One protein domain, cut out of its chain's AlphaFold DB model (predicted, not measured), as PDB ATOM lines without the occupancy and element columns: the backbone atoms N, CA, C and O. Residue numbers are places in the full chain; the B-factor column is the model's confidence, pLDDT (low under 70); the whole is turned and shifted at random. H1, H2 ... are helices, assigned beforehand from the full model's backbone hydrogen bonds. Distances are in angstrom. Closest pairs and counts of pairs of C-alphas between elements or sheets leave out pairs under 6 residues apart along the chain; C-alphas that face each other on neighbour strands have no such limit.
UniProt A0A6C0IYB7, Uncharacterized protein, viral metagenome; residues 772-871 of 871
ATOM      1  N   LYS A 772      13.281  13.951  19.110       83.62
ATOM      2  CA  LYS A 772      13.001  12.919  18.100       83.62
ATOM      3  C   LYS A 772      14.258  12.430  17.386       83.62
ATOM      4  O   LYS A 772      14.276  11.291  16.935       83.62
ATOM      5  N   LEU A 773      15.301  13.259  17.321       82.00
ATOM      6  CA  LEU A 773      16.574  12.926  16.674       82.00
ATOM      7  C   LEU A 773      17.553  12.198  17.604       82.00
ATOM      8  O   LEU A 773      18.637  11.825  17.167       82.00
ATOM      9  N   ILE A 774      17.202  12.006  18.878       85.19
ATOM     10  CA  ILE A 774      18.062  11.294  19.825       85.19
ATOM     11  C   ILE A 774      17.813   9.795  19.727       85.19
ATOM     12  O   ILE A 774      16.663   9.342  19.776       85.19
ATOM     13  N   ASP A 775      18.898   9.033  19.656       87.75
ATOM     14  CA  ASP A 775      18.873   7.576  19.645       87.75
ATOM     15  C   ASP A 775      18.365   6.998  20.975       87.75
ATOM     16  O   ASP A 775      18.724   7.468  22.056       87.75
ATOM     17  N   LEU A 776      17.531   5.955  20.909       89.00
ATOM     18  CA  LEU A 776      16.978   5.275  22.085       89.00
ATOM     19  C   LEU A 776      17.983   4.266  22.646       89.00
ATOM     20  O   LEU A 776      17.782   3.058  22.588       89.00
ATOM     21  N   ASN A 777      19.103   4.779  23.151       88.19
ATOM     22  CA  ASN A 777      20.166   3.986  23.755       88.19
ATOM     23  C   ASN A 777      20.870   4.735  24.896       88.19
ATOM     24  O   ASN A 777      20.540   5.880  25.217       88.19
ATOM     25  N   VAL A 778      21.880   4.093  25.492       88.69
ATOM     26  CA  VAL A 778      22.693   4.657  26.581       88.69
ATOM     27  C   VAL A 778      23.302   6.013  26.204       88.69
ATOM     28  O   VAL A 778      23.163   6.974  26.959       88.69
ATOM     29  N   THR A 779      23.942   6.123  25.035       87.06
ATOM     30  CA  THR A 779      24.604   7.360  24.582       87.06
ATOM     31  C   THR A 779      23.601   8.490  24.341       87.06
ATOM     32  O   THR A 779      23.820   9.620  24.773       87.06
ATOM     33  N   GLY A 780      22.467   8.195  23.708       88.38
ATOM     34  CA  GLY A 780      21.392   9.150  23.481       88.38
ATOM     35  C   GLY A 780      20.766   9.634  24.786       88.38
ATOM     36  O   GLY A 780      20.576  10.838  24.966       88.38
ATOM     37  N   TYR A 781      20.542   8.736  25.748       90.38
ATOM     38  CA  TYR A 781      20.047   9.126  27.068       90.38
ATOM     39  C   TYR A 781      21.058   9.994  27.832       90.38
ATOM     40  O   TYR A 781      20.677  10.985  28.449       90.38
ATOM     41  N   GLN A 782      22.360   9.710  27.729       88.69
ATOM     42  CA  GLN A 782      23.407  10.575  28.290       88.69
ATOM     43  C   GLN A 782      23.411  11.973  27.654       88.69
ATOM     44  O   GLN A 782      23.533  12.967  28.371       88.69
ATOM     45  N   ILE A 783      23.226  12.075  26.335       85.75
ATOM     46  CA  ILE A 783      23.102  13.362  25.630       85.75
ATOM     47  C   ILE A 783      21.864  14.122  26.104       85.75
ATOM     48  O   ILE A 783      21.948  15.329  26.349       85.75
ATOM     49  N   LEU A 784      20.738  13.428  26.283       88.00
ATOM     50  CA  LEU A 784      19.526  14.005  26.853       88.00
ATOM     51  C   LEU A 784      19.780  14.546  28.265       88.00
ATOM     52  O   LEU A 784      19.461  15.700  28.530       88.00
ATOM     53  N   LEU A 785      20.392  13.757  29.153       85.94
ATOM     54  CA  LEU A 785      20.717  14.183  30.518       85.94
ATOM     55  C   LEU A 785      21.671  15.382  30.537       85.94
ATOM     56  O   LEU A 785      21.496  16.301  31.337       85.94
ATOM     57  N   LEU A 786      22.655  15.410  29.637       80.75
ATOM     58  CA  LEU A 786      23.586  16.527  29.504       80.75
ATOM     59  C   LEU A 786      22.889  17.784  28.969       80.75
ATOM     60  O   LEU A 786      23.179  18.887  29.426       80.75
ATOM     61  N   HIS A 787      21.949  17.639  28.034       80.62
ATOM     62  CA  HIS A 787      21.122  18.743  27.555       80.62
ATOM     63  C   HIS A 787      20.211  19.289  28.661       80.62
ATOM     64  O   HIS A 787      20.215  20.492  28.904       80.62
ATOM     65  N   ILE A 788      19.526  18.399  29.378       78.38
ATOM     66  CA  ILE A 788      18.689  18.687  30.547       78.38
ATOM     67  C   ILE A 788      19.479  19.437  31.622       78.38
ATOM     68  O   ILE A 788      19.014  20.452  32.121       78.38
ATOM     69  N   LYS A 789      20.707  19.014  31.935       74.69
ATOM     70  CA  LYS A 789      21.572  19.719  32.899       74.69
ATOM     71  C   LYS A 789      21.859  21.171  32.491       74.69
ATOM     72  O   LYS A 789      22.078  22.023  33.347       74.69
ATOM     73  N   ASN A 790      21.866  21.453  31.190       69.69
ATOM     74  CA  ASN A 790      22.096  22.790  30.645       69.69
ATOM     75  C   ASN A 790      20.795  23.608  30.483       69.69
ATOM     76  O   ASN A 790      20.868  24.756  30.044       69.69
ATOM     77  N   ILE A 791      19.626  23.042  30.814       67.06
ATOM     78  CA  ILE A 791      18.298  23.656  30.668       67.06
ATOM     79  C   ILE A 791      17.532  23.663  32.001       67.06
ATOM     80  O   ILE A 791      17.741  22.851  32.892       67.06
ATOM     81  N   ASN A 792      16.638  24.643  32.122       59.91
ATOM     82  CA  ASN A 792      15.711  24.869  33.226       59.91
ATOM     83  C   ASN A 792      14.890  23.610  33.639       59.91
ATOM     84  O   ASN A 792      14.415  22.862  32.781       59.91
ATOM     85  N   GLU A 793      14.649  23.421  34.943       54.91
ATOM     86  CA  GLU A 793      14.071  22.204  35.547       54.91
ATOM     87  C   GLU A 793      12.638  21.866  35.105       54.91
ATOM     88  O   GLU A 793      12.294  20.692  34.971       54.91
ATOM     89  N   ALA A 794      11.805  22.859  34.784       49.38
ATOM     90  CA  ALA A 794      10.422  22.606  34.364       49.38
ATOM     91  C   ALA A 794      10.324  21.923  32.981       49.38
ATOM     92  O   ALA A 794       9.490  21.035  32.795       49.38
ATOM     93  N   LYS A 795      11.216  22.252  32.028       56.91
ATOM     94  CA  LYS A 795      11.282  21.587  30.706       56.91
ATOM     95  C   LYS A 795      11.839  20.155  30.808       56.91
ATOM     96  O   LYS A 795      11.499  19.318  29.971       56.91
ATOM     97  N   ASN A 796      12.604  19.838  31.862       59.09
ATOM     98  CA  ASN A 796      13.186  18.505  32.085       59.09
ATOM     99  C   ASN A 796      12.130  17.412  32.272       59.09
ATOM    100  O   ASN A 796      12.385  16.257  31.923       59.09
ATOM    101  N   THR A 797      10.946  17.773  32.784       63.50
ATOM    102  CA  THR A 797       9.871  16.801  32.999       63.50
ATOM    103  C   THR A 797       9.295  16.254  31.697       63.50
ATOM    104  O   THR A 797       9.043  15.057  31.601       63.50
ATOM    105  N   SER A 798       9.171  17.100  30.671       77.50
ATOM    106  CA  SER A 798       8.657  16.695  29.356       77.50
ATOM    107  C   SER A 798       9.635  15.801  28.592       77.50
ATOM    108  O   SER A 798       9.262  14.716  28.164       77.50
ATOM    109  N   LEU A 799      10.918  16.172  28.507       86.56
ATOM    110  CA  LEU A 799      11.857  15.501  27.602       86.56
ATOM    111  C   LEU A 799      12.214  14.063  28.023       86.56
ATOM    112  O   LEU A 799      12.340  13.194  27.160       86.56
ATOM    113  N   LYS A 800      12.370  13.783  29.330       88.69
ATOM    114  CA  LYS A 800      12.574  12.399  29.811       88.69
ATOM    115  C   LYS A 800      11.349  11.531  29.541       88.69
ATOM    116  O   LYS A 800      11.491  10.379  29.137       88.69
ATOM    117  N   VAL A 801      10.159  12.090  29.754       88.69
ATOM    118  CA  VAL A 801       8.891  11.401  29.504       88.69
ATOM    119  C   VAL A 801       8.701  11.159  28.004       88.69
ATOM    120  O   VAL A 801       8.360  10.047  27.626       88.69
ATOM    121  N   ASP A 802       9.029  12.120  27.142       88.31
ATOM    122  CA  ASP A 802       8.978  11.962  25.683       88.31
ATOM    123  C   ASP A 802       9.934  10.869  25.192       88.31
ATOM    124  O   ASP A 802       9.566  10.028  24.368       88.31
ATOM    125  N   PHE A 803      11.161  10.833  25.723       90.75
ATOM    126  CA  PHE A 803      12.124   9.771  25.424       90.75
ATOM    127  C   PHE A 803      11.600   8.395  25.864       90.75
ATOM    128  O   PHE A 803      11.687   7.424  25.113       90.75
ATOM    129  N   PHE A 804      10.998   8.319  27.054       91.69
ATOM    130  CA  PHE A 804      10.364   7.106  27.568       91.69
ATOM    131  C   PHE A 804       9.173   6.649  26.711       91.69
ATOM    132  O   PHE A 804       9.062   5.459  26.409       91.69
ATOM    133  N   ILE A 805       8.309   7.570  26.271       89.06
ATOM    134  CA  ILE A 805       7.187   7.279  25.363       89.06
ATOM    135  C   ILE A 805       7.713   6.694  24.054       89.06
ATOM    136  O   ILE A 805       7.201   5.676  23.588       89.06
ATOM    137  N   ARG A 806       8.759   7.294  23.473       89.81
ATOM    138  CA  ARG A 806       9.393   6.787  22.246       89.81
ATOM    139  C   ARG A 806       9.933   5.368  22.430       89.81
ATOM    140  O   ARG A 806       9.703   4.530  21.562       89.81
ATOM    141  N   LEU A 807      10.590   5.086  23.559       90.69
ATOM    142  CA  LEU A 807      11.063   3.737  23.898       90.69
ATOM    143  C   LEU A 807       9.903   2.747  24.008       90.69
ATOM    144  O   LEU A 807       9.953   1.673  23.410       90.69
ATOM    145  N   CYS A 808       8.828   3.121  24.700       88.75
ATOM    146  CA  CYS A 808       7.652   2.270  24.829       88.75
ATOM    147  C   CYS A 808       6.997   1.977  23.473       88.75
ATOM    148  O   CYS A 808       6.686   0.827  23.177       88.75
ATOM    149  N   ASN A 809       6.836   2.994  22.624       86.12
ATOM    150  CA  ASN A 809       6.264   2.835  21.286       86.12
ATOM    151  C   ASN A 809       7.102   1.897  20.411       86.12
ATOM    152  O   ASN A 809       6.540   1.066  19.701       86.12
ATOM    153  N   PHE A 810       8.434   1.986  20.493       87.31
ATOM    154  CA  PHE A 810       9.321   1.053  19.802       87.31
ATOM    155  C   PHE A 810       9.091  -0.397  20.261       87.31
ATOM    156  O   PHE A 810       8.882  -1.279  19.430       87.31
ATOM    157  N   ILE A 811       9.041  -0.637  21.577       87.44
ATOM    158  CA  ILE A 811       8.802  -1.971  22.158       87.44
ATOM    159  C   ILE A 811       7.434  -2.526  21.726       87.44
ATOM    160  O   ILE A 811       7.332  -3.699  21.359       87.44
ATOM    161  N   ILE A 812       6.383  -1.697  21.729       83.38
ATOM    162  CA  ILE A 812       5.036  -2.105  21.297       83.38
ATOM    163  C   ILE A 812       5.028  -2.465  19.803       83.38
ATOM    164  O   ILE A 812       4.462  -3.499  19.435       83.38
ATOM    165  N   LYS A 813       5.658  -1.646  18.946       80.88
ATOM    166  CA  LYS A 813       5.724  -1.867  17.489       80.88
ATOM    167  C   LYS A 813       6.360  -3.218  17.162       80.88
ATOM    168  O   LYS A 813       5.789  -3.997  16.402       80.88
ATOM    169  N   GLU A 814       7.473  -3.540  17.818       82.75
ATOM    170  CA  GLU A 814       8.193  -4.806  17.633       82.75
ATOM    171  C   GLU A 814       7.428  -6.046  18.124       82.75
ATOM    172  O   GLU A 814       7.724  -7.169  17.701       82.75
ATOM    173  N   LYS A 815       6.427  -5.875  18.996       77.25
ATOM    174  CA  LYS A 815       5.631  -6.988  19.528       77.25
ATOM    175  C   LYS A 815       4.275  -7.189  18.875       77.25
ATOM    176  O   LYS A 815       3.835  -8.329  18.774       77.25
ATOM    177  N   THR A 816       3.607  -6.125  18.442       68.12
ATOM    178  CA  THR A 816       2.178  -6.201  18.090       68.12
ATOM    179  C   THR A 816       1.884  -6.221  16.593       68.12
ATOM    180  O   THR A 816       0.774  -6.583  16.225       68.12
ATOM    181  N   PHE A 817       2.836  -5.877  15.712       56.75
ATOM    182  CA  PHE A 817       2.667  -5.847  14.239       56.75
ATOM    183  C   PHE A 817       1.503  -4.973  13.705       56.75
ATOM    184  O   PHE A 817       1.306  -4.908  12.494       56.75
ATOM    185  N   GLN A 818       0.723  -4.311  14.568       45.16
ATOM    186  CA  GLN A 818      -0.598  -3.756  14.230       45.16
ATOM    187  C   GLN A 818      -0.704  -2.231  14.314       45.16
ATOM    188  O   GLN A 818      -1.736  -1.683  13.936       45.16
ATOM    189  N   LEU A 819       0.331  -1.524  14.766       43.78
ATOM    190  CA  LEU A 819       0.277  -0.066  14.840       43.78
ATOM    191  C   LEU A 819       0.974   0.543  13.621       43.78
ATOM    192  O   LEU A 819       2.195   0.477  13.483       43.78
ATOM    193  N   SER A 820       0.171   1.134  12.735       40.94
ATOM    194  CA  SER A 820       0.638   2.123  11.759       40.94
ATOM    195  C   SER A 820       1.311   3.302  12.477       40.94
ATOM    196  O   SER A 820       0.971   3.587  13.631       40.94
ATOM    197  N   ASP A 821       2.234   4.004  11.813       42.97
ATOM    198  CA  ASP A 821       2.943   5.154  12.404       42.97
ATOM    199  C   ASP A 821       1.984   6.286  12.854       42.97
ATOM    200  O   ASP A 821       2.337   7.071  13.732       42.97
ATOM    201  N   ASP A 822       0.744   6.309  12.347       39.22
ATOM    202  CA  ASP A 822      -0.313   7.256  12.736       39.22
ATOM    203  C   ASP A 822      -1.121   6.814  13.973       39.22
ATOM    204  O   ASP A 822      -1.786   7.622  14.622       39.22
ATOM    205  N   THR A 823      -1.029   5.540  14.359       41.62
ATOM    206  CA  THR A 823      -1.612   4.980  15.591       41.62
ATOM    207  C   THR A 823      -0.588   4.948  16.721       41.62
ATOM    208  O   THR A 823      -0.516   3.985  17.484       41.62
ATOM    209  N   ILE A 824       0.214   6.007  16.861       48.28
ATOM    210  CA  ILE A 824       0.864   6.288  18.142       48.28
ATOM    211  C   ILE A 824      -0.275   6.457  19.145       48.28
ATOM    212  O   ILE A 824      -0.876   7.525  19.254       48.28
ATOM    213  N   THR A 825      -0.618   5.383  19.859       49.88
ATOM    214  CA  THR A 825      -1.437   5.482  21.058       49.88
ATOM    215  C   THR A 825      -0.772   6.544  21.903       49.88
ATOM    216  O   THR A 825       0.390   6.380  22.282       49.88
ATOM    217  N   ILE A 826      -1.477   7.647  22.151       56.47
ATOM    218  CA  ILE A 826      -1.101   8.593  23.193       56.47
ATOM    219  C   ILE A 826      -1.004   7.738  24.455       56.47
ATOM    220  O   ILE A 826      -2.014   7.324  25.025       56.47
ATOM    221  N   LEU A 827       0.219   7.337  24.800       70.00
ATOM    222  CA  LEU A 827       0.482   6.513  25.960       70.00
ATOM    223  C   LEU A 827       0.147   7.395  27.148       70.00
ATOM    224  O   LEU A 827       0.933   8.262  27.518       70.00
ATOM    225  N   ASP A 828      -1.039   7.205  27.714       77.44
ATOM    226  CA  ASP A 828      -1.378   7.891  28.948       77.44
ATOM    227  C   ASP A 828      -0.526   7.288  30.070       77.44
ATOM    228  O   ASP A 828      -0.701   6.120  30.444       77.44
ATOM    229  N   ILE A 829       0.497   8.031  30.494       83.94
ATOM    230  CA  ILE A 829       1.455   7.587  31.506       83.94
ATOM    231  C   ILE A 829       0.933   8.033  32.877       83.94
ATOM    232  O   ILE A 829       0.867   9.247  33.119       83.94
ATOM    233  N   PRO A 830       0.625   7.081  33.784       87.00
ATOM    234  CA  PRO A 830       0.215   7.386  35.151       87.00
ATOM    235  C   PRO A 830       1.238   8.258  35.880       87.00
ATOM    236  O   PRO A 830       2.441   8.209  35.597       87.00
ATOM    237  N   SER A 831       0.772   9.038  36.854       85.88
ATOM    238  CA  SER A 831       1.627   9.921  37.654       85.88
ATOM    239  C   SER A 831       2.765   9.177  38.355       85.88
ATOM    240  O   SER A 831       3.878   9.700  38.368       85.88
ATOM    241  N   GLU A 832       2.546   7.951  38.853       88.62
ATOM    242  CA  GLU A 832       3.616   7.194  39.522       88.62
ATOM    243  C   GLU A 832       4.742   6.817  38.548       88.62
ATOM    244  O   GLU A 832       5.924   6.925  38.873       88.62
ATOM    245  N   ILE A 833       4.391   6.429  37.317       90.50
ATOM    246  CA  ILE A 833       5.378   6.081  36.286       90.50
ATOM    247  C   ILE A 833       6.142   7.325  35.836       90.50
ATOM    248  O   ILE A 833       7.361   7.260  35.679       90.50
ATOM    249  N   LYS A 834       5.463   8.473  35.685       89.06
ATOM    250  CA  LYS A 834       6.141   9.749  35.406       89.06
ATOM    251  C   LYS A 834       7.184  10.042  36.480       89.06
ATOM    252  O   LYS A 834       8.324  10.339  36.140       89.06
ATOM    253  N   GLU A 835       6.843   9.898  37.758       88.62
ATOM    254  CA  GLU A 835       7.781  10.150  38.853       88.62
ATOM    255  C   GLU A 835       9.004   9.213  38.812       88.62
ATOM    256  O   GLU A 835      10.140   9.671  38.968       88.62
ATOM    257  N   LEU A 836       8.800   7.923  38.524       91.12
ATOM    258  CA  LEU A 836       9.892   6.957  38.341       91.12
ATOM    259  C   LEU A 836      10.796   7.323  37.155       91.12
ATOM    260  O   LEU A 836      12.023   7.295  37.281       91.12
ATOM    261  N   VAL A 837      10.213   7.721  36.021       90.12
ATOM    262  CA  VAL A 837      10.961   8.159  34.830       90.12
ATOM    263  C   VAL A 837      11.824   9.380  35.150       90.12
ATOM    264  O   VAL A 837      12.999   9.421  34.776       90.12
ATOM    265  N   LEU A 838      11.288  10.350  35.894       87.25
ATOM    266  CA  LEU A 838      12.023  11.560  36.277       87.25
ATOM    267  C   LEU A 838      13.223  11.252  37.175       87.25
ATOM    268  O   LEU A 838      14.293  11.839  36.973       87.25
ATOM    269  N   LYS A 839      13.072  10.294  38.096       87.94
ATOM    270  CA  LYS A 839      14.132   9.822  39.002       87.94
ATOM    271  C   LYS A 839      15.167   8.913  38.330       87.94
ATOM    272  O   LYS A 839      16.174   8.603  38.956       87.94
ATOM    273  N   SER A 840      14.972   8.494  37.079       89.38
ATOM    274  CA  SER A 840      15.935   7.615  36.404       89.38
ATOM    275  C   SER A 840      17.219   8.365  36.011       89.38
ATOM    276  O   SER A 840      17.171   9.448  35.411       89.38
ATOM    277  N   PHE A 841      18.375   7.787  36.354       86.94
ATOM    278  CA  PHE A 841      19.706   8.368  36.105       86.94
ATOM    279  C   PHE A 841      20.452   7.706  34.944       86.94
ATOM    280  O   PHE A 841      21.399   8.283  34.418       86.94
ATOM    281  N   ASP A 842      20.010   6.525  34.520       90.88
ATOM    282  CA  ASP A 842      20.612   5.761  33.435       90.88
ATOM    283  C   ASP A 842      19.537   5.106  32.551       90.88
ATOM    284  O   ASP A 842      18.362   5.010  32.917       90.88
ATOM    285  N   PHE A 843      19.955   4.682  31.359       90.81
ATOM    286  CA  PHE A 843      19.067   4.097  30.358       90.81
ATOM    287  C   PHE A 843      18.540   2.713  30.765       90.81
ATOM    288  O   PHE A 843      17.403   2.389  30.440       90.81
ATOM    289  N   ASN A 844      19.311   1.914  31.510       90.88
ATOM    290  CA  ASN A 844      18.886   0.576  31.926       90.88
ATOM    291  C   ASN A 844      17.731   0.653  32.924       90.88
ATOM    292  O   ASN A 844      16.755  -0.077  32.777       90.88
ATOM    293  N   SER A 845      17.811   1.586  33.874       91.44
ATOM    294  CA  SER A 845      16.722   1.923  34.789       91.44
ATOM    295  C   SER A 845      15.472   2.367  34.021       91.44
ATOM    296  O   SER A 845      14.358   1.959  34.344       91.44
ATOM    297  N   LEU A 846      15.639   3.172  32.965       91.56
ATOM    298  CA  LEU A 846      14.526   3.604  32.116       91.56
ATOM    299  C   LEU A 846      13.904   2.432  31.333       91.56
ATOM    300  O   LEU A 846      12.677   2.325  31.253       91.56
ATOM    301  N   ALA A 847      14.737   1.536  30.801       90.69
ATOM    302  CA  ALA A 847      14.303   0.314  30.135       90.69
ATOM    303  C   ALA A 847      13.527  -0.600  31.098       90.69
ATOM    304  O   ALA A 847      12.460  -1.094  30.735       90.69
ATOM    305  N   ASP A 848      13.976  -0.741  32.348       91.75
ATOM    306  CA  ASP A 848      13.283  -1.515  33.389       91.75
ATOM    307  C   ASP A 848      11.886  -0.978  33.685       91.75
ATOM    308  O   ASP A 848      10.911  -1.737  33.709       91.75
ATOM    309  N   ILE A 849      11.772   0.344  33.831       93.06
ATOM    310  CA  ILE A 849      10.480   1.010  34.006       93.06
ATOM    311  C   ILE A 849       9.589   0.745  32.787       93.06
ATOM    312  O   ILE A 849       8.413   0.427  32.957       93.06
ATOM    313  N   SER A 850      10.134   0.824  31.566       90.56
ATOM    314  CA  SER A 850       9.351   0.641  30.335       90.56
ATOM    315  C   SER A 850       8.802  -0.779  30.205       90.56
ATOM    316  O   SER A 850       7.615  -0.950  29.942       90.56
ATOM    317  N   PHE A 851       9.615  -1.803  30.482       88.81
ATOM    318  CA  PHE A 851       9.186  -3.201  30.427       88.81
ATOM    319  C   PHE A 851       8.145  -3.525  31.497       88.81
ATOM    320  O   PHE A 851       7.133  -4.155  31.190       88.81
ATOM    321  N   SER A 852       8.363  -3.069  32.734       89.19
ATOM    322  CA  SER A 852       7.405  -3.249  33.832       89.19
ATOM    323  C   SER A 852       6.062  -2.586  33.511       89.19
ATOM    324  O   SER A 852       5.007  -3.216  33.594       89.19
ATOM    325  N   PHE A 853       6.103  -1.335  33.047       89.75
ATOM    326  CA  PHE A 853       4.918  -0.584  32.649       89.75
ATOM    327  C   PHE A 853       4.149  -1.269  31.514       89.75
ATOM    328  O   PHE A 853       2.935  -1.441  31.609       89.75
ATOM    329  N   LEU A 854       4.844  -1.687  30.455       87.94
ATOM    330  CA  LEU A 854       4.225  -2.297  29.280       87.94
ATOM    331  C   LEU A 854       3.641  -3.683  29.563       87.94
ATOM    332  O   LEU A 854       2.540  -3.978  29.097       87.94
ATOM    333  N   ASN A 855       4.328  -4.511  30.355       85.12
ATOM    334  CA  ASN A 855       3.789  -5.802  30.784       85.12
ATOM    335  C   ASN A 855       2.519  -5.624  31.623       85.12
ATOM    336  O   ASN A 855       1.527  -6.289  31.352       85.12
ATOM    337  N   ASN A 856       2.511  -4.687  32.574       84.38
ATOM    338  CA  ASN A 856       1.344  -4.460  33.427       84.38
ATOM    339  C   ASN A 856       0.167  -3.836  32.665       84.38
ATOM    340  O   ASN A 856      -0.980  -4.213  32.890       84.38
ATOM    341  N   LYS A 857       0.433  -2.880  31.766       82.25
ATOM    342  CA  LYS A 857      -0.620  -2.128  31.066       82.25
ATOM    343  C   LYS A 857      -1.236  -2.893  29.896       82.25
ATOM    344  O   LYS A 857      -2.436  -2.782  29.673       82.25
ATOM    345  N   PHE A 858      -0.429  -3.637  29.141       77.81
ATOM    346  CA  PHE A 858      -0.858  -4.271  27.888       77.81
ATOM    347  C   PHE A 858      -0.794  -5.801  27.916       77.81
ATOM    348  O   PHE A 858      -1.144  -6.434  26.924       77.81
ATOM    349  N   ASN A 859      -0.348  -6.404  29.024       75.12
ATOM    350  CA  ASN A 859      -0.191  -7.852  29.169       75.12
ATOM    351  C   ASN A 859       0.637  -8.484  28.029       75.12
ATOM    352  O   ASN A 859       0.339  -9.570  27.538       75.12
ATOM    353  N   LEU A 860       1.673  -7.762  27.578       70.06
ATOM    354  CA  LEU A 860       2.458  -8.092  26.381       70.06
ATOM    355  C   LEU A 860       3.322  -9.354  26.516       70.06
ATOM    356  O   LEU A 860       3.889  -9.784  25.515       70.06
ATOM    357  N   ASN A 861       3.439  -9.936  27.719       74.81
ATOM    358  CA  ASN A 861       4.290 -11.096  28.009       74.81
ATOM    359  C   ASN A 861       5.680 -10.965  27.359       74.81
ATOM    360  O   ASN A 861       6.125 -11.833  26.607       74.81
ATOM    361  N   LEU A 862       6.353  -9.835  27.602       77.88
ATOM    362  CA  LEU A 862       7.636  -9.529  26.972       77.88
ATOM    363  C   LEU A 862       8.689 -10.584  27.349       77.88
ATOM    364  O   LEU A 862       9.076 -10.711  28.509       77.88
ATOM    365  N   GLU A 863       9.156 -11.334  26.349       80.06
ATOM    366  CA  GLU A 863      10.177 -12.370  26.517       80.06
ATOM    367  C   GLU A 863      11.501 -11.791  27.057       80.06
ATOM    368  O   GLU A 863      11.937 -10.710  26.651       80.06
ATOM    369  N   ILE A 864      12.190 -12.553  27.917       81.62
ATOM    370  CA  ILE A 864      13.499 -12.176  28.491       81.62
ATOM    371  C   ILE A 864      14.540 -11.922  27.393       81.62
ATOM    372  O   ILE A 864      15.397 -11.052  27.541       81.62
ATOM    373  N   GLU A 865      14.475 -12.667  26.288       80.31
ATOM    374  CA  GLU A 865      15.368 -12.466  25.147       80.31
ATOM    375  C   GLU A 865      15.194 -11.069  24.544       80.31
ATOM    376  O   GLU A 865      16.175 -10.359  24.351       80.31
ATOM    377  N   PHE A 866      13.950 -10.633  24.330       82.88
ATOM    378  CA  PHE A 866      13.670  -9.304  23.791       82.88
ATOM    379  C   PHE A 866      14.099  -8.195  24.759       82.88
ATOM    380  O   PHE A 866      14.688  -7.204  24.342       82.88
ATOM    381  N   TYR A 867      13.901  -8.392  26.062       83.00
ATOM    382  CA  TYR A 867      14.408  -7.483  27.091       83.00
ATOM    383  C   TYR A 867      15.930  -7.305  27.048       83.00
ATOM    384  O   TYR A 867      16.422  -6.180  27.120       83.00
ATOM    385  N   ARG A 868      16.677  -8.398  26.860       84.38
ATOM    386  CA  ARG A 868      18.142  -8.365  26.720       84.38
ATOM    387  C   ARG A 868      18.634  -7.706  25.433       84.38
ATOM    388  O   ARG A 868      19.806  -7.383  25.375       84.38
ATOM    389  N   LEU A 869      17.792  -7.571  24.410       84.06
ATOM    390  CA  LEU A 869      18.141  -6.850  23.181       84.06
ATOM    391  C   LEU A 869      17.953  -5.338  23.328       84.06
ATOM    392  O   LEU A 869      18.613  -4.569  22.634       84.06
ATOM    393  N   ILE A 870      17.004  -4.917  24.172       84.12
ATOM    394  CA  ILE A 870      16.735  -3.498  24.430       84.12
ATOM    395  C   ILE A 870      17.782  -2.895  25.371       84.12
ATOM    396  O   ILE A 870      18.151  -1.737  25.185       84.12
ATOM    397  N   LYS A 871      18.229  -3.660  26.370       80.31
ATOM    398  CA  LYS A 871      19.355  -3.297  27.240       80.31
ATOM    399  C   LYS A 871      20.684  -3.490  26.529       80.31
ATOM    400  O   LYS A 871      21.542  -2.588  26.664       80.31
TER     401      LYS A 871
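What this domain is: This is residues 772 to 871 of the 871 residues of an uncharacterized protein of viral metagenome (UniProt A0A6C0IYB7). Two helical hairpins, H1 with H2 and H3 with H4, pack crosswise, with long H2 through the middle and short H5 near H2 and H4. The printed part has 100 residues with five named helices, H1 to H5, and no named strand: all helix, compact, radius of gyration of the C-alphas 13.4 A, spans 38 by 26 by 26 A.

How they stand to each other: H1, residues 778 to 789, and H2, residues 793 to 816, form a hairpin, closest C-alphas Ile 788 and Asn 796, 5.7 A. H3, residues 831 to 839, touches residues 797 to 804 of H2 alone, closest C-alphas Lys 800 and Leu 838, 6.5 A. H4, residues 843 to 858, touches residues 804 to 808 of H2 alone at a steep tilt of 58 degrees, closest C-alphas Cys 808 and Ser 850, 6.0 A. H5, residues 864 to 870, is close to but not clearly touching H4, closest C-alphas Ala 847 and Ile 870, 7.3 A. Every O i to N i+4 pair is within hydrogen-bond range in H1, H3, H4 and H5; in H2, 15 of 20.

Where its parts are: H2 measures 35.4 A, H4 21.8 A. C-alpha 778 begins H1 at (22.693, 4.657, 26.581); C-alpha 870 ends H5 at (16.735, -3.498, 24.430).

The domain as a whole: The printed part has no cut. The link H2 to H3 is long. Residues 790 to 797 and 816 to 826 have pLDDT under 70.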